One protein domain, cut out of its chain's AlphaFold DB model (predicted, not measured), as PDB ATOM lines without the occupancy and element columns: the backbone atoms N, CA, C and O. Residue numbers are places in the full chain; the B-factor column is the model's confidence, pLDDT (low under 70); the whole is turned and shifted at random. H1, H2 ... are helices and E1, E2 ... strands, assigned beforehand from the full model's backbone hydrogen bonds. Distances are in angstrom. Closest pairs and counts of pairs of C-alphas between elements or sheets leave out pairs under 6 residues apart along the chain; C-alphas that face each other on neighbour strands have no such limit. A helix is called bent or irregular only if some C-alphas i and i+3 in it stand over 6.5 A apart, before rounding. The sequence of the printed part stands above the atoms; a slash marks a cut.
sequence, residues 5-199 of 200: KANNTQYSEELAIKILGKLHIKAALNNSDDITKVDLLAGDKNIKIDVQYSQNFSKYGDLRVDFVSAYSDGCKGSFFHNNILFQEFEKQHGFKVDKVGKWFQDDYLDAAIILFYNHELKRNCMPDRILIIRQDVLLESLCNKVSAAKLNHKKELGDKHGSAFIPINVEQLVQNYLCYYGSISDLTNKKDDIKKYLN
ATOM      1  N   LYS A   5     299.588 352.097 247.467       54.25
ATOM      2  CA  LYS A   5     299.542 353.201 246.500       54.25
ATOM      3  C   LYS A   5     300.458 352.985 245.294       54.25
ATOM      4  O   LYS A   5     299.995 353.182 244.177       54.25
ATOM      5  N   ALA A   6     301.698 352.530 245.497       60.78
ATOM      6  CA  ALA A   6     302.629 352.239 244.402       60.78
ATOM      7  C   ALA A   6     302.082 351.133 243.481       60.78
ATOM      8  O   ALA A   6     302.161 351.233 242.261       60.78
ATOM      9  N   ASN A   7     301.420 350.130 244.068       75.56
ATOM     10  CA  ASN A   7     300.766 349.057 243.315       75.56
ATOM     11  C   ASN A   7     299.583 349.536 242.455       75.56
ATOM     12  O   ASN A   7     299.353 348.986 241.380       75.56
ATOM     13  N   ASN A   8     298.821 350.527 242.923       82.31
ATOM     14  CA  ASN A   8     297.670 351.062 242.191       82.31
ATOM     15  C   ASN A   8     298.083 352.007 241.058       82.31
ATOM     16  O   ASN A   8     297.435 352.005 240.010       82.31
ATOM     17  N   THR A   9     299.151 352.786 241.252       84.81
ATOM     18  CA  THR A   9     299.725 353.641 240.205       84.81
ATOM     19  C   THR A   9     300.228 352.796 239.041       84.81
ATOM     20  O   THR A   9     299.689 352.922 237.946       84.81
ATOM     21  N   GLN A  10     301.129 351.840 239.299       87.94
ATOM     22  CA  GLN A  10     301.657 350.957 238.255       87.94
ATOM     23  C   GLN A  10     300.535 350.208 237.519       87.94
ATOM     24  O   GLN A  10     300.512 350.141 236.291       87.94
ATOM     25  N   TYR A  11     299.555 349.678 238.260       89.88
ATOM     26  CA  TYR A  11     298.402 349.015 237.653       89.88
ATOM     27  C   TYR A  11     297.620 349.941 236.709       89.88
ATOM     28  O   TYR A  11     297.208 349.519 235.627       89.88
ATOM     29  N   SER A  12     297.405 351.194 237.115       92.31
ATOM     30  CA  SER A  12     296.669 352.181 236.320       92.31
ATOM     31  C   SER A  12     297.428 352.549 235.046       92.31
ATOM     32  O   SER A  12     296.817 352.616 233.981       92.31
ATOM     33  N   GLU A  13     298.749 352.715 235.126       94.50
ATOM     34  CA  GLU A  13     299.617 352.996 233.976       94.50
ATOM     35  C   GLU A  13     299.627 351.829 232.974       94.50
ATOM     36  O   GLU A  13     299.390 352.018 231.779       94.50
ATOM     37  N   GLU A  14     299.805 350.594 233.454       94.12
ATOM     38  CA  GLU A  14     299.738 349.390 232.616       94.12
ATOM     39  C   GLU A  14     298.360 349.222 231.959       94.12
ATOM     40  O   GLU A  14     298.241 348.783 230.807       94.12
ATOM     41  N   LEU A  15     297.289 349.564 232.680       94.75
ATOM     42  CA  LEU A  15     295.938 349.533 232.139       94.75
ATOM     43  C   LEU A  15     295.723 350.625 231.085       94.75
ATOM     44  O   LEU A  15     295.120 350.343 230.048       94.75
ATOM     45  N   ALA A  16     296.250 351.829 231.299       96.81
ATOM     46  CA  ALA A  16     296.220 352.907 230.318       96.81
ATOM     47  C   ALA A  16     296.943 352.507 229.020       96.81
ATOM     48  O   ALA A  16     296.393 352.717 227.937       96.81
ATOM     49  N   ILE A  17     298.086 351.814 229.100       97.19
ATOM     50  CA  ILE A  17     298.768 351.246 227.920       97.19
ATOM     51  C   ILE A  17     297.857 350.254 227.179       97.19
ATOM     52  O   ILE A  17     297.735 350.315 225.954       97.19
ATOM     53  N   LYS A  18     297.166 349.358 227.897       96.12
ATOM     54  CA  LYS A  18     296.217 348.407 227.280       96.12
ATOM     55  C   LYS A  18     295.041 349.121 226.613       96.12
ATOM     56  O   LYS A  18     294.609 348.700 225.539       96.12
ATOM     57  N   ILE A  19     294.520 350.180 227.232       96.44
ATOM     58  CA  ILE A  19     293.454 351.020 226.670       96.44
ATOM     59  C   ILE A  19     293.940 351.671 225.373       96.44
ATOM     60  O   ILE A  19     293.303 351.488 224.340       96.44
ATOM     61  N   LEU A  20     295.096 352.339 225.390       97.25
ATOM     62  CA  LEU A  20     295.701 352.943 224.199       97.25
ATOM     63  C   LEU A  20     295.948 351.907 223.092       97.25
ATOM     64  O   LEU A  20     295.623 352.155 221.931       97.25
ATOM     65  N   GLY A  21     296.399 350.701 223.447       97.25
ATOM     66  CA  GLY A  21     296.549 349.588 222.509       97.25
ATOM     67  C   GLY A  21     295.241 349.212 221.801       97.25
ATOM     68  O   GLY A  21     295.239 349.020 220.584       97.25
ATOM     69  N   LYS A  22     294.104 349.193 222.515       96.44
ATOM     70  CA  LYS A  22     292.771 348.987 221.908       96.44
ATOM     71  C   LYS A  22     292.365 350.118 220.960       96.44
ATOM     72  O   LYS A  22     291.618 349.880 220.015       96.44
ATOM     73  N   LEU A  23     292.884 351.324 221.179       96.75
ATOM     74  CA  LEU A  23     292.704 352.482 220.300       96.75
ATOM     75  C   LEU A  23     293.724 352.524 219.148       96.75
ATOM     76  O   LEU A  23     293.728 353.473 218.369       96.75
ATOM     77  N   HIS A  24     294.574 351.499 219.011       96.38
ATOM     78  CA  HIS A  24     295.675 351.435 218.044       96.38
ATOM     79  C   HIS A  24     296.701 352.569 218.225       96.38
ATOM     80  O   HIS A  24     297.254 353.082 217.248       96.38
ATOM     81  N   ILE A  25     296.949 352.943 219.481       96.62
ATOM     82  CA  ILE A  25     297.976 353.889 219.912       96.62
ATOM     83  C   ILE A  25     299.048 353.093 220.659       96.62
ATOM     84  O   ILE A  25     298.789 352.506 221.708       96.62
ATOM     85  N   LYS A  26     300.261 353.046 220.104       97.19
ATOM     86  CA  LYS A  26     301.417 352.446 220.788       97.19
ATOM     87  C   LYS A  26     301.870 353.364 221.921       97.19
ATOM     88  O   LYS A  26     302.076 354.546 221.667       97.19
ATOM     89  N   ALA A  27     302.058 352.823 223.121       97.25
ATOM     90  CA  ALA A  27     302.552 353.563 224.279       97.25
ATOM     91  C   ALA A  27     303.422 352.680 225.182       97.25
ATOM     92  O   ALA A  27     303.284 351.454 225.168       97.25
ATOM     93  N   ALA A  28     304.296 353.311 225.962       96.44
ATOM     94  CA  ALA A  28     305.168 352.660 226.935       96.44
ATOM     95  C   ALA A  28     305.341 353.529 228.188       96.44
ATOM     96  O   ALA A  28     305.170 354.748 228.126       96.44
ATOM     97  N   LEU A  29     305.694 352.888 229.309       95.12
ATOM     98  CA  LEU A  29     306.113 353.579 230.530       95.12
ATOM     99  C   LEU A  29     307.369 354.412 230.250       95.12
ATOM    100  O   LEU A  29     308.266 353.969 229.531       95.12
ATOM    101  N   ASN A  30     307.442 355.594 230.846       93.88
ATOM    102  CA  ASN A  30     308.572 356.515 230.720       93.88
ATOM    103  C   ASN A  30     309.184 356.895 232.078       93.88
ATOM    104  O   ASN A  30     310.319 357.367 232.141       93.88
ATOM    105  N   ASN A  31     308.464 356.640 233.169       87.19
ATOM    106  CA  ASN A  31     308.858 356.968 234.538       87.19
ATOM    107  C   ASN A  31     309.531 355.803 235.301       87.19
ATOM    108  O   ASN A  31     309.776 355.925 236.499       87.19
ATOM    109  N   SER A  32     309.856 354.684 234.637       83.56
ATOM    110  CA  SER A  32     310.394 353.482 235.304       83.56
ATOM    111  C   SER A  32     311.763 353.698 235.963       83.56
ATOM    112  O   SER A  32     311.988 353.197 237.062       83.56
ATOM    113  N   ASP A  33     312.646 354.470 235.322       82.00
ATOM    114  CA  ASP A  33     313.980 354.800 235.855       82.00
ATOM    115  C   ASP A  33     314.008 356.155 236.586       82.00
ATOM    116  O   ASP A  33     314.916 356.435 237.365       82.00
ATOM    117  N   ASP A  34     313.017 357.010 236.321       83.31
ATOM    118  CA  ASP A  34     312.913 358.359 236.870       83.31
ATOM    119  C   ASP A  34     311.446 358.718 237.118       83.31
ATOM    120  O   ASP A  34     310.714 359.123 236.213       83.31
ATOM    121  N   ILE A  35     311.042 358.609 238.384       82.12
ATOM    122  CA  ILE A  35     309.672 358.859 238.847       82.12
ATOM    123  C   ILE A  35     309.216 360.315 238.671       82.12
ATOM    124  O   ILE A  35     308.055 360.630 238.925       82.12
ATOM    125  N   THR A  36     310.126 361.229 238.314       84.62
ATOM    126  CA  THR A  36     309.788 362.635 238.063       84.62
ATOM    127  C   THR A  36     309.276 362.869 236.645       84.62
ATOM    128  O   THR A  36     308.634 363.891 236.394       84.62
ATOM    129  N   LYS A  37     309.509 361.920 235.732       89.56
ATOM    130  CA  LYS A  37     309.008 361.977 234.361       89.56
ATOM    131  C   LYS A  37     307.497 361.768 234.305       89.56
ATOM    132  O   LYS A  37     306.878 361.247 235.228       89.56
ATOM    133  N   VAL A  38     306.907 362.193 233.191       93.19
ATOM    134  CA  VAL A  38     305.531 361.836 232.829       93.19
ATOM    135  C   VAL A  38     305.397 360.318 232.696       93.19
ATOM    136  O   VAL A  38     306.349 359.652 232.277       93.19
ATOM    137  N   ASP A  39     304.226 359.789 233.042       95.31
ATOM    138  CA  ASP A  39     304.025 358.351 233.213       95.31
ATOM    139  C   ASP A  39     304.241 357.577 231.910       95.31
ATOM    140  O   ASP A  39     304.993 356.600 231.884       95.31
ATOM    141  N   LEU A  40     303.635 358.040 230.809       97.12
ATOM    142  CA  LEU A  40     303.677 357.367 229.513       97.12
ATOM    143  C   LEU A  40     304.189 358.274 228.391       97.12
ATOM    144  O   LEU A  40     303.930 359.479 228.368       97.12
ATOM    145  N   LEU A  41     304.821 357.649 227.395       97.12
ATOM    146  CA  LEU A  41     305.017 358.218 226.062       97.12
ATOM    147  C   LEU A  41     304.229 357.407 225.034       97.12
ATOM    148  O   LEU A  41     304.280 356.173 225.041       97.12
ATOM    149  N   ALA A  42     303.511 358.096 224.146       95.88
ATOM    150  CA  ALA A  42     302.707 357.478 223.097       95.88
ATOM    151  C   ALA A  42     303.113 357.930 221.686       95.88
ATOM    152  O   ALA A  42     303.244 359.118 221.395       95.88
ATOM    153  N   GLY A  43     303.236 356.953 220.785       90.75
ATOM    154  CA  GLY A  43     303.552 357.149 219.370       90.75
ATOM    155  C   GLY A  43     304.961 357.658 219.089       90.75
ATOM    156  O   GLY A  43     305.737 357.945 219.992       90.75
ATOM    157  N   ASP A  44     305.267 357.806 217.802       85.69
ATOM    158  CA  ASP A  44     306.592 358.245 217.339       85.69
ATOM    159  C   ASP A  44     306.860 359.729 217.653       85.69
ATOM    160  O   ASP A  44     307.999 360.189 217.619       85.69
ATOM    161  N   LYS A  45     305.803 360.484 217.983       89.94
ATOM    162  CA  LYS A  45     305.876 361.883 218.421       89.94
ATOM    163  C   LYS A  45     306.112 362.042 219.924       89.94
ATOM    164  O   LYS A  45     306.206 363.175 220.377       89.94
ATOM    165  N   ASN A  46     306.210 360.946 220.683       93.44
ATOM    166  CA  ASN A  46     306.408 360.966 222.134       93.44
ATOM    167  C   ASN A  46     305.373 361.832 222.871       93.44
ATOM    168  O   ASN A  46     305.740 362.661 223.700       93.44
ATOM    169  N   ILE A  47     304.085 361.627 222.579       96.62
ATOM    170  CA  ILE A  47     302.992 362.311 223.281       96.62
ATOM    171  C   ILE A  47     303.086 361.954 224.770       96.62
ATOM    172  O   ILE A  47     303.003 360.775 225.127       96.62
ATOM    173  N   LYS A  48     303.269 362.961 225.622       97.56
ATOM    174  CA  LYS A  48     303.451 362.857 227.074       97.56
ATOM    175  C   LYS A  48     302.093 362.685 227.744       97.56
ATOM    176  O   LYS A  48     301.254 363.584 227.656       97.56
ATOM    177  N   ILE A  49     301.864 361.543 228.398       97.56
ATOM    178  CA  ILE A  49     300.572 361.205 229.014       97.56
ATOM    179  C   ILE A  49     300.723 360.885 230.504       97.56
ATOM    180  O   ILE A  49     301.396 359.924 230.868       97.56
ATOM    181  N   ASP A  50     300.048 361.660 231.354       96.38
ATOM    182  CA  ASP A  50     299.898 361.411 232.799       96.38
ATOM    183  C   ASP A  50     298.649 360.551 233.032       96.38
ATOM    184  O   ASP A  50     297.617 360.716 232.368       96.38
ATOM    185  N   VAL A  51     298.743 359.598 233.953       95.50
ATOM    186  CA  VAL A  51     297.678 358.647 234.254       95.50
ATOM    187  C   VAL A  51     297.185 358.885 235.668       95.50
ATOM    188  O   VAL A  51     297.903 358.741 236.654       95.50
ATOM    189  N   GLN A  52     295.900 359.199 235.780       92.69
ATOM    190  CA  GLN A  52     295.245 359.425 237.061       92.69
ATOM    191  C   GLN A  52     294.102 358.439 237.234       92.69
ATOM    192  O   GLN A  52     293.525 357.932 236.272       92.69
ATOM    193  N   TYR A  53     293.732 358.186 238.482       90.38
ATOM    194  CA  TYR A  53     292.514 357.455 238.787       90.38
ATOM    195  C   TYR A  53     291.714 358.172 239.866       90.38
ATOM    196  O   TYR A  53     292.268 358.798 240.771       90.38
ATOM    197  N   SER A  54     290.396 358.051 239.771       87.06
ATOM    198  CA  SER A  54     289.449 358.552 240.760       87.06
ATOM    199  C   SER A  54     288.505 357.423 241.157       87.06
ATOM    200  O   SER A  54     288.053 356.638 240.321       87.06
ATOM    201  N   GLN A  55     288.271 357.309 242.460       85.88
ATOM    202  CA  GLN A  55     287.462 356.266 243.085       85.88
ATOM    203  C   GLN A  55     286.388 356.917 243.944       85.88
ATOM    204  O   GLN A  55     286.628 357.972 244.537       85.88
ATOM    205  N   ASN A  56     285.262 356.228 244.124       71.19
ATOM    206  CA  ASN A  56     284.199 356.643 245.043       71.19
ATOM    207  C   ASN A  56     283.671 358.066 244.737       71.19
ATOM    208  O   ASN A  56     283.666 358.934 245.617       71.19
ATOM    209  N   PHE A  57     283.192 358.288 243.502       61.41
ATOM    210  CA  PHE A  57     282.669 359.567 242.967       61.41
ATOM    211  C   PHE A  57     281.832 360.400 243.935       61.41
ATOM    212  O   PHE A  57     281.960 361.623 243.994       61.41
ATOM    213  N   SER A  58     281.005 359.727 244.733       56.03
ATOM    214  CA  SER A  58     280.074 360.348 245.675       56.03
ATOM    215  C   SER A  58     280.719 361.268 246.720       56.03
ATOM    216  O   SER A  58     280.018 362.119 247.266       56.03
ATOM    217  N   LYS A  59     282.022 361.135 247.023       52.66
ATOM    218  CA  LYS A  59     282.638 361.852 248.156       52.66
ATOM    219  C   LYS A  59     283.374 363.148 247.795       52.66
ATOM    220  O   LYS A  59     283.379 364.065 248.614       52.66
ATOM    221  N   TYR A  60     284.006 363.252 246.621       51.22
ATOM    222  CA  TYR A  60     284.964 364.345 246.349       51.22
ATOM    223  C   TYR A  60     284.767 365.102 245.024       51.22
ATOM    224  O   TYR A  60     285.506 366.057 244.772       51.22
ATOM    225  N   GLY A  61     283.737 364.761 244.244       59.34
ATOM    226  CA  GLY A  61     283.544 365.271 242.883       59.34
ATOM    227  C   GLY A  61     284.250 364.397 241.846       59.34
ATOM    228  O   GLY A  61     285.073 363.552 242.200       59.34
ATOM    229  N   ASP A  62     283.899 364.581 240.573       74.38
ATOM    230  CA  ASP A  62     284.276 363.640 239.514       74.38
ATOM    231  C   ASP A  62     285.788 363.629 239.267       74.38
ATOM    232  O   ASP A  62     286.420 362.572 239.298       74.38
ATOM    233  N   LEU A  63     286.383 364.815 239.105       87.56
ATOM    234  CA  LEU A  63     287.809 365.004 238.849       87.56
ATOM    235  C   LEU A  63     288.397 366.088 239.759       87.56
ATOM    236  O   LEU A  63     287.833 367.170 239.915       87.56
ATOM    237  N   ARG A  64     289.574 365.815 240.326       88.69
ATOM    238  CA  ARG A  64     290.365 366.781 241.091       88.69
ATOM    239  C   ARG A  64     291.529 367.284 240.245       88.69
ATOM    240  O   ARG A  64     292.408 366.499 239.911       88.69
ATOM    241  N   VAL A  65     291.575 368.583 239.961       91.56
ATOM    242  CA  VAL A  65     292.722 369.195 239.278       91.56
ATOM    243  C   VAL A  65     293.595 369.915 240.295       91.56
ATOM    244  O   VAL A  65     293.265 371.010 240.754       91.56
ATOM    245  N   ASP A  66     294.714 369.294 240.657       90.69
ATOM    246  CA  ASP A  66     295.724 369.904 241.520       90.69
ATOM    247  C   ASP A  66     296.457 370.994 240.723       90.69
ATOM    248  O   ASP A  66     297.300 370.684 239.882       90.69
ATOM    249  N   PHE A  67     296.108 372.265 240.950       91.44
ATOM    250  CA  PHE A  67     296.706 373.407 240.242       91.44
ATOM    251  C   PHE A  67     297.802 374.093 241.067       91.44
ATOM    252  O   PHE A  67     298.761 374.606 240.497       91.44
ATOM    253  N   VAL A  68     297.727 374.030 242.401       92.12
ATOM    254  CA  VAL A  68     298.791 374.477 243.313       92.12
ATOM    255  C   VAL A  68     299.296 373.279 244.106       92.12
ATOM    256  O   VAL A  68     298.615 372.764 244.994       92.12
ATOM    257  N   SER A  69     300.524 372.859 243.812       89.94
ATOM    258  CA  SER A  69     301.200 371.766 244.519       89.94
ATOM    259  C   SER A  69     301.719 372.200 245.892       89.94
ATOM    260  O   SER A  69     301.727 371.392 246.824       89.94
ATOM    261  N   ALA A  70     302.169 373.453 246.009       90.25
ATOM    262  CA  ALA A  70     302.629 374.051 247.256       90.25
ATOM    263  C   ALA A  70     302.326 375.556 247.280       90.25
ATOM    264  O   ALA A  70     302.647 376.260 246.321       90.25
ATOM    265  N   TYR A  71     301.746 376.037 248.377       89.94
ATOM    266  CA  TYR A  71     301.660 377.457 248.714       89.94
ATOM    267  C   TYR A  71     302.144 377.718 250.139       89.94
ATOM    268  O   TYR A  71     302.045 376.840 251.002       89.94
ATOM    269  N   SER A  72     302.596 378.940 250.405       87.38
ATOM    270  CA  SER A  72     303.018 379.384 251.734       87.38
ATOM    271  C   SER A  72     302.585 380.821 252.024       87.38
ATOM    272  O   SER A  72     302.109 381.538 251.145       87.38
ATOM    273  N   ASP A  73     302.750 381.243 253.280       81.88
ATOM    274  CA  ASP A  73     302.506 382.629 253.703       81.88
ATOM    275  C   ASP A  73     303.663 383.575 253.292       81.88
ATOM    276  O   ASP A  73     303.598 384.778 253.536       81.88
ATOM    277  N   GLY A  74     304.761 383.043 252.735       71.50
ATOM    278  CA  GLY A  74     305.993 383.785 252.447       71.50
ATOM    279  C   GLY A  74     306.201 384.080 250.963       71.50
ATOM    280  O   GLY A  74     305.563 383.498 250.101       71.50
ATOM    281  N   CYS A  75     307.146 384.960 250.637       57.38
ATOM    282  CA  CYS A  75     307.515 385.249 249.250       57.38
ATOM    283  C   CYS A  75     308.506 384.202 248.719       57.38
ATOM    284  O   CYS A  75     309.705 384.300 248.990       57.38
ATOM    285  N   LYS A  76     308.052 383.229 247.926       54.03
ATOM    286  CA  LYS A  76     308.942 382.430 247.070       54.03
ATOM    287  C   LYS A  76     308.483 382.477 245.616       54.03
ATOM    288  O   LYS A  76     307.327 382.224 245.324       54.03
ATOM    289  N   GLY A  77     309.447 382.761 244.734       54.31
ATOM    290  CA  GLY A  77     309.393 382.514 243.291       54.31
ATOM    291  C   GLY A  77     308.480 383.443 242.490       54.31
ATOM    292  O   GLY A  77     307.297 383.181 242.335       54.31
ATOM    293  N   SER A  78     309.053 384.470 241.862       53.44
ATOM    294  CA  SER A  78     308.341 385.422 240.994       53.44
ATOM    295  C   SER A  78     307.828 384.848 239.661       53.44
ATOM    296  O   SER A  78     307.203 385.570 238.887       53.44
ATOM    297  N   PHE A  79     308.099 383.575 239.361       57.12
ATOM    298  CA  PHE A  79     307.904 383.004 238.023       57.12
ATOM    299  C   PHE A  79     306.436 382.743 237.660       57.12
ATOM    300  O   PHE A  79     306.055 382.898 236.503       57.12
ATOM    301  N   PHE A  80     305.592 382.390 238.631       63.72
ATOM    302  CA  PHE A  80     304.206 381.982 238.363       63.72
ATOM    303  C   PHE A  80     303.221 383.152 238.304       63.72
ATOM    304  O   PHE A  80     302.062 382.969 237.933       63.72
ATOM    305  N   HIS A  81     303.683 384.366 238.618       60.00
ATOM    306  CA  HIS A  81     302.842 385.558 238.660       60.00
ATOM    307  C   HIS A  81     302.252 385.942 237.307       60.00
ATOM    308  O   HIS A  81     301.331 386.735 237.304       60.00
ATOM    309  N   ASN A  82     302.722 385.419 236.173       69.31
ATOM    310  CA  ASN A  82     302.159 385.779 234.866       69.31
ATOM    311  C   ASN A  82     300.917 384.960 234.479       69.31
ATOM    312  O   ASN A  82     300.239 385.313 233.518       69.31
ATOM    313  N   ASN A  83     300.589 383.891 235.210       83.94
ATOM    314  CA  ASN A  83     299.370 383.129 234.959       83.94
ATOM    315  C   ASN A  83     298.212 383.698 235.793       83.94
ATOM    316  O   ASN A  83     298.285 383.736 237.025       83.94
ATOM    317  N   ILE A  84     297.133 384.108 235.120       86.56
ATOM    318  CA  ILE A  84     295.963 384.741 235.747       86.56
ATOM    319  C   ILE A  84     295.346 383.881 236.857       86.56
ATOM    320  O   ILE A  84     294.930 384.407 237.883       86.56
ATOM    321  N   LEU A  85     295.373 382.556 236.704       89.00
ATOM    322  CA  LEU A  85     294.799 381.622 237.664       89.00
ATOM    323  C   LEU A  85     295.567 381.664 238.998       89.00
ATOM    324  O   LEU A  85     294.967 381.684 240.074       89.00
ATOM    325  N   PHE A  86     296.901 381.757 238.952       90.06
ATOM    326  CA  PHE A  86     297.713 381.899 240.163       90.06
ATOM    327  C   PHE A  86     297.602 383.301 240.761       90.06
ATOM    328  O   PHE A  86     297.504 383.420 241.977       90.06
ATOM    329  N   GLN A  87     297.533 384.354 239.940       88.50
ATOM    330  CA  GLN A  87     297.290 385.716 240.436       88.50
ATOM    331  C   GLN A  87     295.968 385.818 241.207       88.50
ATOM    332  O   GLN A  87     295.925 386.381 242.303       88.50
ATOM    333  N   GLU A  88     294.890 385.263 240.650       90.25
ATOM    334  CA  GLU A  88     293.579 385.217 241.298       90.25
ATOM    335  C   GLU A  88     293.635 384.437 242.610       90.25
ATOM    336  O   GLU A  88     293.104 384.902 243.618       90.25
ATOM    337  N   PHE A  89     294.331 383.296 242.627       91.31
ATOM    338  CA  PHE A  89     294.482 382.478 243.827       91.31
ATOM    339  C   PHE A  89     295.207 383.235 244.945       91.31
ATOM    340  O   PHE A  89     294.716 383.298 246.074       91.31
ATOM    341  N   GLU A  90     296.352 383.847 244.632       90.38
ATOM    342  CA  GLU A  90     297.124 384.630 245.599       90.38
ATOM    343  C   GLU A  90     296.311 385.816 246.131       90.38
ATOM    344  O   GLU A  90     296.309 386.082 247.333       90.38
ATOM    345  N   LYS A  91     295.564 386.501 245.253       89.62
ATOM    346  CA  LYS A  91     294.691 387.619 245.631       89.62
ATOM    347  C   LYS A  91     293.543 387.176 246.539       89.62
ATOM    348  O   LYS A  91     293.226 387.879 247.494       89.62
ATOM    349  N   GLN A  92     292.906 386.048 246.234       90.56
ATOM    350  CA  GLN A  92     291.744 385.552 246.969       90.56
ATOM    351  C   GLN A  92     292.119 385.018 248.355       90.56
ATOM    352  O   GLN A  92     291.359 385.203 249.305       90.56
ATOM    353  N   HIS A  93     293.267 384.349 248.475       88.12
ATOM    354  CA  HIS A  93     293.624 383.617 249.691       88.12
ATOM    355  C   HIS A  93     294.776 384.235 250.493       88.12
ATOM    356  O   HIS A  93     295.011 383.809 251.621       88.12
ATOM    357  N   GLY A  94     295.488 385.225 249.949       87.31
ATOM    358  CA  GLY A  94     296.611 385.877 250.630       87.31
ATOM    359  C   GLY A  94     297.867 385.005 250.755       87.31
ATOM    360  O   GLY A  94     298.752 385.330 251.541       87.31
ATOM    361  N   PHE A  95     297.951 383.906 249.999       87.50
ATOM    362  CA  PHE A  95     299.118 383.020 249.945       87.50
ATOM    363  C   PHE A  95     299.977 383.298 248.712       87.50
ATOM    364  O   PHE A  95     299.550 383.989 247.790       87.50
ATOM    365  N   LYS A  96     301.175 382.712 248.680       87.94
ATOM    366  CA  LYS A  96     302.051 382.676 247.506       87.94
ATOM    367  C   LYS A  96     302.194 381.272 246.964       87.94
ATOM    368  O   LYS A  96     302.298 380.321 247.736       87.94
ATOM    369  N   VAL A  97     302.188 381.145 245.639       89.06
ATOM    370  CA  VAL A  97     302.347 379.854 244.962       89.06
ATOM    371  C   VAL A  97     303.832 379.505 244.881       89.06
ATOM    372  O   VAL A  97     304.572 380.079 244.091       89.06
ATOM    373  N   ASP A  98     304.263 378.519 245.669       86.62
ATOM    374  CA  ASP A  98     305.653 378.049 245.681       86.62
ATOM    375  C   ASP A  98     305.918 377.019 244.570       86.62
ATOM    376  O   ASP A  98     307.037 376.904 244.064       86.62
ATOM    377  N   LYS A  99     304.901 376.214 244.226       88.06
ATOM    378  CA  LYS A  99     304.984 375.156 243.210       88.06
ATOM    379  C   LYS A  99     303.627 374.922 242.556       88.06
ATOM    380  O   LYS A  99     302.636 374.667 243.243       88.06
ATOM    381  N   VAL A 100     303.606 374.905 241.228       91.00
ATOM    382  CA  VAL A 100     302.399 374.642 240.431       91.00
ATOM    383  C   VAL A 100     302.110 373.149 240.279       91.00
ATOM    384  O   VAL A 100     302.970 372.286 240.494       91.00
ATOM    385  N   GLY A 101     300.864 372.834 239.948       91.00
ATOM    386  CA  GLY A 101     300.418 371.498 239.567       91.00
ATOM    387  C   GLY A 101     301.069 370.998 238.281       91.00
ATOM    388  O   GLY A 101     301.496 371.797 237.453       91.00
ATOM    389  N   LYS A 102     301.108 369.672 238.092       90.94
ATOM    390  CA  LYS A 102     301.669 369.018 236.891       90.94
ATOM    391  C   LYS A 102     301.097 369.581 235.584       90.94
ATOM    392  O   LYS A 102     301.839 369.853 234.652       90.94
ATOM    393  N   TRP A 103     299.789 369.840 235.563       91.44
ATOM    394  CA  TRP A 103     299.069 370.420 234.425       91.44
ATOM    395  C   TRP A 103     299.574 371.795 233.980       91.44
ATOM    396  O   TRP A 103     299.265 372.205 232.871       91.44
ATOM    397  N   PHE A 104     300.326 372.505 234.819       91.12
ATOM    398  CA  PHE A 104     300.817 373.862 234.569       91.12
ATOM    399  C   PHE A 104     302.345 373.921 234.446       91.12
ATOM    400  O   PHE A 104     302.912 375.010 234.441       91.12
ATOM    401  N   GLN A 105     303.023 372.770 234.420       89.06
ATOM    402  CA  GLN A 105     304.468 372.713 234.214       89.06
ATOM    403  C   GLN A 105     304.773 372.754 232.718       89.06
ATOM    404  O   GLN A 105     304.211 371.978 231.941       89.06
ATOM    405  N   ASP A 106     305.672 373.658 232.332       86.88
ATOM    406  CA  ASP A 106     306.105 373.810 230.946       86.88
ATOM    407  C   ASP A 106     306.737 372.512 230.432       86.88
ATOM    408  O   ASP A 106     307.555 371.893 231.115       86.88
ATOM    409  N   ASP A 107     306.343 372.106 229.222       88.81
ATOM    410  CA  ASP A 107     306.838 370.912 228.525       88.81
ATOM    411  C   ASP A 107     306.691 369.588 229.315       88.81
ATOM    412  O   ASP A 107     307.334 368.586 229.001       88.81
ATOM    413  N   TYR A 108     305.833 369.534 230.339       91.50
ATOM    414  CA  TYR A 108     305.671 368.326 231.155       91.50
ATOM    415  C   TYR A 108     304.693 367.303 230.552       91.50
ATOM    416  O   TYR A 108     304.959 366.101 230.589       91.50
ATOM    417  N   LEU A 109     303.561 367.759 230.007       94.12
ATOM    418  CA  LEU A 109     302.390 366.922 229.729       94.12
ATOM    419  C   LEU A 109     301.634 367.388 228.484       94.12
ATOM    420  O   LEU A 109     301.299 368.558 228.407       94.12
ATOM    421  N   ASP A 110     301.256 366.477 227.585       97.06
ATOM    422  CA  ASP A 110     300.410 366.799 226.426       97.06
ATOM    423  C   ASP A 110     298.934 366.444 226.670       97.06
ATOM    424  O   ASP A 110     298.021 367.158 226.249       97.06
ATOM    425  N   ALA A 111     298.671 365.331 227.358       97.56
ATOM    426  CA  ALA A 111     297.324 364.849 227.659       97.56
ATOM    427  C   ALA A 111     297.295 364.016 228.941       97.56
ATOM    428  O   ALA A 111     298.325 363.534 229.383       97.56
ATOM    429  N   ALA A 112     296.122 363.774 229.517       97.44
ATOM    430  CA  ALA A 112     295.979 362.775 230.569       97.44
ATOM    431  C   ALA A 112     294.879 361.767 230.270       97.44
ATOM    432  O   ALA A 112     293.908 362.043 229.554       97.44
ATOM    433  N   ILE A 113     295.041 360.600 230.886       97.56
ATOM    434  CA  ILE A 113     294.032 359.551 230.949       97.56
ATOM    435  C   ILE A 113     293.579 359.438 232.398       97.56
ATOM    436  O   ILE A 113     294.372 359.113 233.280       97.56
ATOM    437  N   ILE A 114     292.294 359.682 232.635       95.75
ATOM    438  CA  ILE A 114     291.694 359.571 233.959       95.75
ATOM    439  C   ILE A 114     290.779 358.352 233.985       95.75
ATOM    440  O   ILE A 114     289.813 358.262 233.224       95.75
ATOM    441  N   LEU A 115     291.102 357.408 234.867       94.25
ATOM    442  CA  LEU A 115     290.379 356.158 235.065       94.25
ATOM    443  C   LEU A 115     289.383 356.307 236.216       94.25
ATOM    444  O   LEU A 115     289.762 356.588 237.355       94.25
ATOM    445  N   PHE A 116     288.105 356.103 235.922       91.44
ATOM    446  CA  PHE A 116     287.019 356.353 236.855       91.44
ATOM    447  C   PHE A 116     286.405 355.054 237.373       91.44
ATOM    448  O   PHE A 116     285.928 354.245 236.579       91.44
ATOM    449  N   TYR A 117     286.388 354.883 238.699       88.50
ATOM    450  CA  TYR A 117     285.848 353.705 239.379       88.50
ATOM    451  C   TYR A 117     284.732 354.084 240.361       88.50
ATOM    452  O   TYR A 117     284.933 354.845 241.312       88.50
ATOM    453  N   ASN A 118     283.542 353.518 240.160       84.88
ATOM    454  CA  ASN A 118     282.396 353.658 241.063       84.88
ATOM    455  C   ASN A 118     282.678 353.057 242.447       84.88
ATOM    456  O   ASN A 118     282.042 353.417 243.439       84.88
ATOM    457  N   HIS A 119     283.659 352.161 242.507       82.81
ATOM    458  CA  HIS A 119     284.122 351.476 243.702       82.81
ATOM    459  C   HIS A 119     285.629 351.685 243.899       82.81
ATOM    460  O   HIS A 119     286.307 352.313 243.088       82.81
ATOM    461  N   GLU A 120     286.173 351.148 244.986       83.25
ATOM    462  CA  GLU A 120     287.620 351.107 245.198       83.25
ATOM    463  C   GLU A 120     288.322 350.317 244.078       83.25
ATOM    464  O   GLU A 120     287.844 349.256 243.660       83.25
ATOM    465  N   LEU A 121     289.471 350.818 243.611       82.00
ATOM    466  CA  LEU A 121     290.295 350.138 242.611       82.00
ATOM    467  C   LEU A 121     290.774 348.802 243.165       82.00
ATOM    468  O   LEU A 121     291.484 348.736 244.169       82.00
ATOM    469  N   LYS A 122     290.432 347.732 242.456       77.69
ATOM    470  CA  LYS A 122     290.954 346.389 242.703       77.69
ATOM    471  C   LYS A 122     291.766 345.948 241.494       77.69
ATOM    472  O   LYS A 122     291.449 346.298 240.358       77.69
ATOM    473  N   ARG A 123     292.816 345.152 241.709       71.94
ATOM    474  CA  ARG A 123     293.580 344.574 240.592       71.94
ATOM    475  C   ARG A 123     292.630 343.835 239.642       71.94
ATOM    476  O   ARG A 123     291.751 343.106 240.093       71.94
ATOM    477  N   ASN A 124     292.846 344.012 238.340       74.94
ATOM    478  CA  ASN A 124     292.061 343.436 237.240       74.94
ATOM    479  C   ASN A 124     290.642 343.998 237.034       74.94
ATOM    480  O   ASN A 124     289.910 343.443 236.217       74.94
ATOM    481  N   CYS A 125     290.246 345.086 237.704       81.44
ATOM    482  CA  CYS A 125     288.985 345.757 237.379       81.44
ATOM    483  C   CYS A 125     289.165 346.783 236.250       81.44
ATOM    484  O   CYS A 125     290.119 347.556 236.232       81.44
ATOM    485  N   MET A 126     288.244 346.779 235.284       88.19
ATOM    486  CA  MET A 126     288.168 347.848 234.287       88.19
ATOM    487  C   MET A 126     287.509 349.077 234.919       88.19
ATOM    488  O   MET A 126     286.595 348.903 235.727       88.19
ATOM    489  N   PRO A 127     287.930 350.297 234.555       91.38
ATOM    490  CA  PRO A 127     287.226 351.500 234.969       91.38
ATOM    491  C   PRO A 127     285.820 351.530 234.363       91.38
ATOM    492  O   PRO A 127     285.614 351.111 233.220       91.38
ATOM    493  N   ASP A 128     284.865 352.067 235.115       91.38
ATOM    494  CA  ASP A 128     283.497 352.303 234.651       91.38
ATOM    495  C   ASP A 128     283.476 353.341 233.522       91.38
ATOM    496  O   ASP A 128     282.734 353.218 232.543       91.38
ATOM    497  N   ARG A 129     284.321 354.370 233.652       93.06
ATOM    498  CA  ARG A 129     284.485 355.442 232.671       93.06
ATOM    499  C   ARG A 129     285.956 355.815 232.507       93.06
ATOM    500  O   ARG A 129     286.774 355.647 233.403       93.06
ATOM    501  N   ILE A 130     286.301 356.344 231.349       95.75
ATOM    502  CA  ILE A 130     287.644 356.812 231.020       95.75
ATOM    503  C   ILE A 130     287.487 358.196 230.407       95.75
ATOM    504  O   ILE A 130     286.672 358.356 229.498       95.75
ATOM    505  N   LEU A 131     288.254 359.170 230.891       97.19
ATOM    506  CA  LEU A 131     288.426 360.468 230.238       97.19
ATOM    507  C   LEU A 131     289.805 360.535 229.588       97.19
ATOM    508  O   LEU A 131     290.808 360.272 230.246       97.19
ATOM    509  N   ILE A 132     289.838 360.925 228.318       98.00
ATOM    510  CA  ILE A 132     291.041 361.326 227.589       98.00
ATOM    511  C   ILE A 132     290.899 362.814 227.279       98.00
ATOM    512  O   ILE A 132     289.965 363.220 226.580       98.00
ATOM    513  N   ILE A 133     291.818 363.621 227.803       97.94
ATOM    514  CA  ILE A 133     291.787 365.079 227.671       97.94
ATOM    515  C   ILE A 133     293.193 365.634 227.464       97.94
ATOM    516  O   ILE A 133     294.131 365.213 228.137       97.94
ATOM    517  N   ARG A 134     293.346 366.582 226.538       97.75
ATOM    518  CA  ARG A 134     294.605 367.313 226.362       97.75
ATOM    519  C   ARG A 134     294.821 368.352 227.457       97.75
ATOM    520  O   ARG A 134     293.861 368.896 228.004       97.75
ATOM    521  N   GLN A 135     296.086 368.658 227.731       95.81
ATOM    522  CA  GLN A 135     296.478 369.689 228.688       95.81
ATOM    523  C   GLN A 135     295.849 371.042 228.334       95.81
ATOM    524  O   GLN A 135     295.212 371.650 229.189       95.81
ATOM    525  N   ASP A 136     295.961 371.480 227.077       94.62
ATOM    526  CA  ASP A 136     295.435 372.770 226.614       94.62
ATOM    527  C   ASP A 136     293.923 372.913 226.857       94.62
ATOM    528  O   ASP A 136     293.480 373.907 227.430       94.62
ATOM    529  N   VAL A 137     293.148 371.879 226.522       96.00
ATOM    530  CA  VAL A 137     291.695 371.834 226.730       96.00
ATOM    531  C   VAL A 137     291.345 371.878 228.216       96.00
ATOM    532  O   VAL A 137     290.420 372.588 228.617       96.00
ATOM    533  N   LEU A 138     292.069 371.131 229.059       94.50
ATOM    534  CA  LEU A 138     291.814 371.190 230.494       94.50
ATOM    535  C   LEU A 138     292.116 372.591 231.033       94.50
ATOM    536  O   LEU A 138     291.287 373.129 231.760       94.50
ATOM    537  N   LEU A 139     293.256 373.186 230.676       92.69
ATOM    538  CA  LEU A 139     293.645 374.517 231.144       92.69
ATOM    539  C   LEU A 139     292.636 375.594 230.725       92.69
ATOM    540  O   LEU A 139     292.252 376.414 231.559       92.69
ATOM    541  N   GLU A 140     292.140 375.540 229.488       92.44
ATOM    542  CA  GLU A 140     291.065 376.415 229.004       92.44
ATOM    543  C   GLU A 140     289.794 376.276 229.861       92.44
ATOM    544  O   GLU A 140     289.165 377.268 230.238       92.44
ATOM    545  N   SER A 141     289.449 375.048 230.263       92.00
ATOM    546  CA  SER A 141     288.271 374.782 231.097       92.00
ATOM    547  C   SER A 141     288.352 375.327 232.528       92.00
ATOM    548  O   SER A 141     287.335 375.340 233.234       92.00
ATOM    549  N   LEU A 142     289.541 375.741 232.980       90.12
ATOM    550  CA  LEU A 142     289.794 376.260 234.327       90.12
ATOM    551  C   LEU A 142     289.757 377.787 234.405       90.12
ATOM    552  O   LEU A 142     289.768 378.323 235.516       90.12
ATOM    553  N   CYS A 143     289.692 378.487 233.268       80.19
ATOM    554  CA  CYS A 143     289.582 379.942 233.246       80.19
ATOM    555  C   CYS A 143     288.411 380.401 234.135       80.19
ATOM    556  O   CYS A 143     287.273 379.962 233.967       80.19
ATOM    557  N   ASN A 144     288.702 381.280 235.099       79.00
ATOM    558  CA  ASN A 144     287.754 381.838 236.073       79.00
ATOM    559  C   ASN A 144     287.176 380.848 237.111       79.00
ATOM    560  O   ASN A 144     286.176 381.155 237.759       79.00
ATOM    561  N   LYS A 145     287.778 379.662 237.306       84.62
ATOM    562  CA  LYS A 145     287.322 378.671 238.309       84.62
ATOM    563  C   LYS A 145     288.075 378.709 239.640       84.62
ATOM    564  O   LYS A 145     287.831 377.860 240.497       84.62
ATOM    565  N   VAL A 146     288.948 379.695 239.856       84.81
ATOM    566  CA  VAL A 146     289.707 379.840 241.112       84.81
ATOM    567  C   VAL A 146     288.792 379.999 242.323       84.81
ATOM    568  O   VAL A 146     289.089 379.461 243.385       84.81
ATOM    569  N   SER A 147     287.627 380.628 242.160       86.56
ATOM    570  CA  SER A 147     286.646 380.772 243.243       86.56
ATOM    571  C   SER A 147     286.145 379.432 243.799       86.56
ATOM    572  O   SER A 147     285.769 379.360 244.968       86.56
ATOM    573  N   ALA A 148     286.180 378.365 242.993       88.25
ATOM    574  CA  ALA A 148     285.809 377.007 243.389       88.25
ATOM    575  C   ALA A 148     286.982 376.200 243.982       88.25
ATOM    576  O   ALA A 148     286.799 375.031 244.341       88.25
ATOM    577  N   ALA A 149     288.181 376.787 244.068       90.62
ATOM    578  CA  ALA A 149     289.358 376.116 244.594       90.62
ATOM    579  C   ALA A 149     289.149 375.685 246.051       90.62
ATOM    580  O   ALA A 149     288.663 376.434 246.899       90.62
ATOM    581  N   LYS A 150     289.566 374.457 246.353       90.94
ATOM    582  CA  LYS A 150     289.613 373.910 247.706       90.94
ATOM    583  C   LYS A 150     291.052 373.896 248.194       90.94
ATOM    584  O   LYS A 150     291.955 373.441 247.490       90.94
ATOM    585  N   LEU A 151     291.243 374.376 249.418       90.81
ATOM    586  CA  LEU A 151     292.529 374.372 250.099       90.81
ATOM    587  C   LEU A 151     292.709 373.077 250.889       90.81
ATOM    588  O   LEU A 151     291.777 372.571 251.512       90.81
ATOM    589  N   ASN A 152     293.931 372.567 250.890       87.31
ATOM    590  CA  ASN A 152     294.375 371.488 251.752       87.31
ATOM    591  C   ASN A 152     295.496 372.028 252.645       87.31
ATOM    592  O   ASN A 152     296.654 372.141 252.226       87.31
ATOM    593  N   HIS A 153     295.129 372.409 253.867       80.75
ATOM    594  CA  HIS A 153     296.060 372.946 254.849       80.75
ATOM    595  C   HIS A 153     296.857 371.801 255.474       80.75
ATOM    596  O   HIS A 153     296.366 371.088 256.340       80.75
ATOM    597  N   LYS A 154     298.118 371.639 255.071       74.62
ATOM    598  CA  LYS A 154     298.993 370.608 255.651       74.62
ATOM    599  C   LYS A 154     299.739 371.079 256.908       74.62
ATOM    600  O   LYS A 154     300.501 370.305 257.481       74.62
ATOM    601  N   LYS A 155     299.472 372.306 257.383       66.31
ATOM    602  CA  LYS A 155     300.019 372.841 258.646       66.31
ATOM    603  C   LYS A 155     299.663 371.955 259.842       66.31
ATOM    604  O   LYS A 155     300.505 371.728 260.702       66.31
ATOM    605  N   GLU A 156     298.461 371.381 259.845       60.53
ATOM    606  CA  GLU A 156     298.003 370.431 260.872       60.53
ATOM    607  C   GLU A 156     298.762 369.091 260.840       60.53
ATOM    608  O   GLU A 156     298.751 368.346 261.814       60.53
ATOM    609  N   LEU A 157     299.464 368.801 259.739       63.22
ATOM    610  CA  LEU A 157     300.294 367.609 259.536       63.22
ATOM    611  C   LEU A 157     301.798 367.903 259.699       63.22
ATOM    612  O   LEU A 157     302.624 367.043 259.404       63.22
ATOM    613  N   GLY A 158     302.165 369.112 260.142       59.97
ATOM    614  CA  GLY A 158     303.558 369.539 260.326       59.97
ATOM    615  C   GLY A 158     304.272 370.016 259.053       59.97
ATOM    616  O   GLY A 158     305.464 370.317 259.107       59.97
ATOM    617  N   ASP A 159     303.571 370.117 257.919       68.56
ATOM    618  CA  ASP A 159     304.112 370.667 256.671       68.56
ATOM    619  C   ASP A 159     303.897 372.191 256.629       68.56
ATOM    620  O   ASP A 159     302.835 372.713 256.975       68.56
ATOM    621  N   LYS A 160     304.925 372.927 256.202       73.31
ATOM    622  CA  LYS A 160     304.887 374.392 256.096       73.31
ATOM    623  C   LYS A 160     304.096 374.871 254.879       73.31
ATOM    624  O   LYS A 160     303.758 376.052 254.819       73.31
ATOM    625  N   HIS A 161     303.801 373.973 253.940       83.69
ATOM    626  CA  HIS A 161     303.127 374.291 252.689       83.69
ATOM    627  C   HIS A 161     301.707 373.726 252.650       83.69
ATOM    628  O   HIS A 161     301.465 372.583 253.025       83.69
ATOM    629  N   GLY A 162     300.746 374.508 252.160       88.75
ATOM    630  CA  GLY A 162     299.440 373.981 251.761       88.75
ATOM    631  C   GLY A 162     299.428 373.573 250.288       88.75
ATOM    632  O   GLY A 162     300.373 373.842 249.554       88.75
ATOM    633  N   SER A 163     298.360 372.926 249.833       91.38
ATOM    634  CA  SER A 163     298.113 372.676 248.402       91.38
ATOM    635  C   SER A 163     296.678 373.043 248.043       91.38
ATOM    636  O   SER A 163     295.817 373.030 248.922       91.38
ATOM    637  N   ALA A 164     296.391 373.340 246.780       92.44
ATOM    638  CA  ALA A 164     295.037 373.665 246.344       92.44
ATOM    639  C   ALA A 164     294.657 372.939 245.054       92.44
ATOM    640  O   ALA A 164     295.491 372.680 244.182       92.44
ATOM    641  N   PHE A 165     293.369 372.630 244.945       92.56
ATOM    642  CA  PHE A 165     292.805 371.934 243.800       92.56
ATOM    643  C   PHE A 165     291.472 372.534 243.373       92.56
ATOM    644  O   PHE A 165     290.741 373.083 244.196       92.56
ATOM    645  N   ILE A 166     291.130 372.381 242.096       91.62
ATOM    646  CA  ILE A 166     289.820 372.745 241.554       91.62
ATOM    647  C   ILE A 166     289.029 371.449 241.318       91.62
ATOM    648  O   ILE A 166     289.509 370.570 240.596       91.62
ATOM    649  N   PRO A 167     287.846 371.284 241.937       89.88
ATOM    650  CA  PRO A 167     286.950 370.187 241.607       89.88
ATOM    651  C   PRO A 167     286.285 370.453 240.252       89.88
ATOM    652  O   PRO A 167     285.764 371.540 240.004       89.88
ATOM    653  N   ILE A 168     286.275 369.444 239.387       89.00
ATOM    654  CA  ILE A 168     285.667 369.497 238.060       89.00
ATOM    655  C   ILE A 168     284.553 368.464 237.977       89.00
ATOM    656  O   ILE A 168     284.746 367.294 238.305       89.00
ATOM    657  N   ASN A 169     283.386 368.922 237.527       88.69
ATOM    658  CA  ASN A 169     282.302 368.056 237.095       88.69
ATOM    659  C   ASN A 169     282.610 367.582 235.667       88.69
ATOM    660  O   ASN A 169     282.734 368.405 234.755       88.69
ATOM    661  N   VAL A 170     282.788 366.275 235.488       90.06
ATOM    662  CA  VAL A 170     283.260 365.716 234.210       90.06
ATOM    663  C   VAL A 170     282.160 365.771 233.154       90.06
ATOM    664  O   VAL A 170     282.457 366.063 232.000       90.06
ATOM    665  N   GLU A 171     280.898 365.597 233.544       88.88
ATOM    666  CA  GLU A 171     279.750 365.722 232.635       88.88
ATOM    667  C   GLU A 171     279.644 367.141 232.048       88.88
ATOM    668  O   GLU A 171     279.482 367.322 230.844       88.88
ATOM    669  N   GLN A 172     279.824 368.177 232.871       90.62
ATOM    670  CA  GLN A 172     279.868 369.562 232.396       90.62
ATOM    671  C   GLN A 172     281.108 369.842 231.543       90.62
ATOM    672  O   GLN A 172     281.035 370.620 230.590       90.62
ATOM    673  N   LEU A 173     282.254 369.243 231.873       92.75
ATOM    674  CA  LEU A 173     283.479 369.396 231.090       92.75
ATOM    675  C   LEU A 173     283.274 368.883 229.660       92.75
ATOM    676  O   LEU A 173     283.557 369.610 228.712       92.75
ATOM    677  N   VAL A 174     282.724 367.676 229.504       93.69
ATOM    678  CA  VAL A 174     282.560 367.021 228.192       93.69
ATOM    679  C   VAL A 174     281.446 367.641 227.345       93.69
ATOM    680  O   VAL A 174     281.433 367.468 226.130       93.69
ATOM    681  N   GLN A 175     280.514 368.368 227.967       93.94
ATOM    682  CA  GLN A 175     279.489 369.144 227.259       93.94
ATOM    683  C   GLN A 175     280.045 370.434 226.648       93.94
ATOM    684  O   GLN A 175     279.557 370.874 225.610       93.94
ATOM    685  N   ASN A 176     281.039 371.045 227.297       94.81
ATOM    686  CA  ASN A 176     281.541 372.370 226.928       94.81
ATOM    687  C   ASN A 176     282.861 372.328 226.151       94.81
ATOM    688  O   ASN A 176     283.195 373.294 225.471       94.81
ATOM    689  N   TYR A 177     283.610 371.230 226.248       96.31
ATOM    690  CA  TYR A 177     284.948 371.113 225.684       96.31
ATOM    691  C   TYR A 177     285.129 369.791 224.946       96.31
ATOM    692  O   TYR A 177     284.588 368.756 225.337       96.31
ATOM    693  N   LEU A 178     285.937 369.814 223.883       96.31
ATOM    694  CA  LEU A 178     286.269 368.605 223.139       96.31
ATOM    695  C   LEU A 178     287.233 367.733 223.950       96.31
ATOM    696  O   LEU A 178     288.437 367.985 224.008       96.31
ATOM    697  N   CYS A 179     286.692 366.674 224.535       96.94
ATOM    698  CA  CYS A 179     287.422 365.581 225.162       96.94
ATOM    699  C   CYS A 179     286.622 364.278 225.019       96.94
ATOM    700  O   CYS A 179     285.463 364.284 224.597       96.94
ATOM    701  N   TYR A 180     287.242 363.137 225.325       97.50
ATOM    702  CA  TYR A 180     286.593 361.837 225.158       97.50
ATOM    703  C   TYR A 180     286.316 361.200 226.502       97.50
ATOM    704  O   TYR A 180     287.246 360.823 227.207       97.50
ATOM    705  N   TYR A 181     285.034 361.044 226.819       96.00
ATOM    706  CA  TYR A 181     284.560 360.423 228.046       96.00
ATOM    707  C   TYR A 181     283.587 359.290 227.737       96.00
ATOM    708  O   TYR A 181     282.671 359.453 226.929       96.00
ATOM    709  N   GLY A 182     283.790 358.131 228.356       95.00
ATOM    710  CA  GLY A 182     282.904 356.988 228.163       95.00
ATOM    711  C   GLY A 182     283.485 355.678 228.672       95.00
ATOM    712  O   GLY A 182     284.537 355.646 229.305       95.00
ATOM    713  N   SER A 183     282.783 354.581 228.406       95.31
ATOM    714  CA  SER A 183     283.327 353.236 228.604       95.31
ATOM    715  C   SER A 183     284.434 352.938 227.584       95.31
ATOM    716  O   SER A 183     284.555 353.601 226.553       95.31
ATOM    717  N   ILE A 184     285.207 351.871 227.805       95.12
ATOM    718  CA  ILE A 184     286.194 351.411 226.814       95.12
ATOM    719  C   ILE A 184     285.567 351.100 225.445       95.12
ATOM    720  O   ILE A 184     286.207 351.311 224.414       95.12
ATOM    721  N   SER A 185     284.319 350.623 225.415       96.62
ATOM    722  CA  SER A 185     283.595 350.377 224.165       96.62
ATOM    723  C   SER A 185     283.307 351.687 223.434       96.62
ATOM    724  O   SER A 185     283.566 351.791 222.236       96.62
ATOM    725  N   ASP A 186     282.845 352.706 224.164       96.69
ATOM    726  CA  ASP A 186     282.550 354.031 223.603       96.69
ATOM    727  C   ASP A 186     283.806 354.666 222.998       96.69
ATOM    728  O   ASP A 186     283.761 355.210 221.894       96.69
ATOM    729  N   LEU A 187     284.944 354.554 223.694       97.38
ATOM    730  CA  LEU A 187     286.223 355.076 223.207       97.38
ATOM    731  C   LEU A 187     286.737 354.308 221.988       97.38
ATOM    732  O   LEU A 187     287.207 354.917 221.031       97.38
ATOM    733  N   THR A 188     286.612 352.980 221.980       97.31
ATOM    734  CA  THR A 188     287.052 352.153 220.844       97.31
ATOM    735  C   THR A 188     286.280 352.494 219.567       97.31
ATOM    736  O   THR A 188     286.869 352.555 218.486       97.31
ATOM    737  N   ASN A 189     284.987 352.805 219.691       97.50
ATOM    738  CA  ASN A 189     284.153 353.252 218.574       97.50
ATOM    739  C   ASN A 189     284.559 354.631 218.020       97.50
ATOM    740  O   ASN A 189     284.200 354.956 216.894       97.50
ATOM    741  N   LYS A 190     285.326 355.424 218.782       97.19
ATOM    742  CA  LYS A 190     285.829 356.758 218.409       97.19
ATOM    743  C   LYS A 190     287.347 356.790 218.193       97.19
ATOM    744  O   LYS A 190     287.949 357.861 218.196       97.19
ATOM    745  N   LYS A 191     287.994 355.629 218.025       97.12
ATOM    746  CA  LYS A 191     289.464 355.511 218.012       97.12
ATOM    747  C   LYS A 191     290.155 356.449 217.016       97.12
ATOM    748  O   LYS A 191     291.167 357.045 217.361       97.12
ATOM    749  N   ASP A 192     289.611 356.613 215.810       97.62
ATOM    750  CA  ASP A 192     290.248 357.429 214.770       97.62
ATOM    751  C   ASP A 192     290.168 358.925 215.094       97.62
ATOM    752  O   ASP A 192     291.115 359.669 214.834       97.62
ATOM    753  N   ASP A 193     289.083 359.360 215.736       97.75
ATOM    754  CA  ASP A 193     288.931 360.740 216.191       97.75
ATOM    755  C   ASP A 193     289.807 361.019 217.420       97.75
ATOM    756  O   ASP A 193     290.421 362.081 217.510       97.75
ATOM    757  N   ILE A 194     289.948 360.044 218.329       97.69
ATOM    758  CA  ILE A 194     290.862 360.132 219.479       97.69
ATOM    759  C   ILE A 194     292.316 360.243 219.013       97.69
ATOM    760  O   ILE A 194     293.065 361.066 219.536       97.69
ATOM    761  N   LYS A 195     292.723 359.454 218.012       96.38
ATOM    762  CA  LYS A 195     294.076 359.531 217.444       96.38
ATOM    763  C   LYS A 195     294.363 360.921 216.885       96.38
ATOM    764  O   LYS A 195     295.349 361.537 217.275       96.38
ATOM    765  N   LYS A 196     293.456 361.456 216.059       96.25
ATOM    766  CA  LYS A 196     293.567 362.829 215.535       96.25
ATOM    767  C   LYS A 196     293.625 363.860 216.657       96.25
ATOM    768  O   LYS A 196     294.461 364.752 216.613       96.25
ATOM    769  N   TYR A 197     292.764 363.723 217.665       96.94
ATOM    770  CA  TYR A 197     292.712 364.626 218.813       96.94
ATOM    771  C   TYR A 197     294.035 364.672 219.580       96.94
ATOM    772  O   TYR A 197     294.510 365.754 219.905       96.94
ATOM    773  N   LEU A 198     294.663 363.516 219.808       95.50
ATOM    774  CA  LEU A 198     295.972 363.410 220.458       95.50
ATOM    775  C   LEU A 198     297.149 363.737 219.526       95.50
ATOM    776  O   LEU A 198     298.298 363.601 219.933       95.50
ATOM    777  N   ASN A 199     296.892 364.166 218.286       91.00
ATOM    778  CA  ASN A 199     297.905 364.365 217.249       91.00
ATOM    779  C   ASN A 199     298.745 363.106 216.950       91.00
ATOM    780  O   ASN A 199     299.900 363.234 216.534       91.00
TER     781      ASN A 199
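This is residues 5 to 199 of the 200 residues of an uncharacterized protein of Helicobacter canadensis MIT 98-5491 (UniProt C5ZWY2). The domain has two lobes: in one, a six-stranded sheet curls round the long helix H1, with H7 and H8 also on it; in the other, a smaller, strongly twisted four-stranded sheet has H3 running across one face. The chain passes between the lobes in the links E3 to E4, E5 to E6, H4 to E8 and E9 to H6. The printed part has 195 residues with eight named helices and ten named strands, in the order H1 E1 E2 E3 E4 H2 H3 E5 E6 E7 H4 E8 H5 E9 H6 E10 H7 H8, and its class is mixed, helices and strands. The larger sheet runs E1 E2 E3 E6 E7 E10 and is mixed; the smaller runs E5 E4 E9 E8, all antiparallel. The whole is compact, with a radius of gyration of the C-alphas of 17.1 A and spans of 48 by 37 by 32 A.

H1, residues 5 to 22, is on the strongly twisted sheet of E1, residues 27 to 29, E2, residues 40 to 42, E3, residues 47 to 55, E6, residues 111 to 117, E7, residues 129 to 134, and E10, residues 180 to 182. The closest C-alphas of H1 and E3 are those of Glu 13 and Val 51, 6.0 A apart. E1, E2 and E3 form a meander, each strand the antiparallel neighbour of the one before, with N 28 and O 41 at 3.0 A and N 40 and O 49 at 2.9 A. E3 pairs with E2 over residues 47 to 49 and with E6 over residues 49 to 55. E3 and E6 are parallel, with N 52 and O 113 at 2.9 A. E6 and E7 are a hairpin, with N 114 and O 131 at 2.9 A. E7 and E10 are antiparallel, with N 132 and O 180 at 2.8 A. H7, residues 184 to 188, lies over E10 on the same face as H1, at a height over the sheet of 7.4 A. H8, residues 191 to 197, and H1 on one face make two layers with this sheet; the closest C-alphas of H8 and E10 are those of Ile 194 and Tyr 180, 7.3 A apart. H4, residues 135 to 140, and H6, residues 170 to 176, only graze it. In the other sheet E5, residues 96 to 100, and E4, residues 63 to 72, are antiparallel, with N 98 and O 70 at 2.9 A. E9, residues 162 to 168, is antiparallel to E4, with N 65 and O 166 at 2.9 A, and to E8, residues 150 to 152, with N 152 and O 163 at 2.8 A. H3, residues 84 to 93, is on one face of it, making two layers, at a height over the sheet of 9.3 A, across the strands at 65 degrees to E4 on the local plane. H2, residues 78 to 82, and H5, residues 154 to 157, only graze this sheet. Every O i to N i+4 pair is within hydrogen-bond range in H1, H3, H4, H6, H7 and H8; H2 has 0 of 1, and 0 of 2 O i to N i+3 pairs, while H5 is too short for an O i to N i+4 pair.

H1 begins at C-alpha 5, (299.542, 353.201, 246.500), and is 25.9 A long. E3 is 25.9 A, E4 24.6 A, E6 19.8 A, E7 16.8 A, H3 14.2 A and E9 19.9 A. E4 begins at C-alpha 63, (287.809, 365.004, 238.849). H2 is irregular, with C-alphas 79 and 82 at 7.1 A. H8 ends at C-alpha 197, (292.712, 364.626, 218.813).

The two C-alphas farthest apart are those of Gly 74 and Asn 189, 50.6 A. The printed part has no cut, and the link from E6 to E7 is long. The mean pLDDT of the printed part is 87.5; residues 5 to 6, 57 to 61, 75 to 82 and 155 to 159 are under 70.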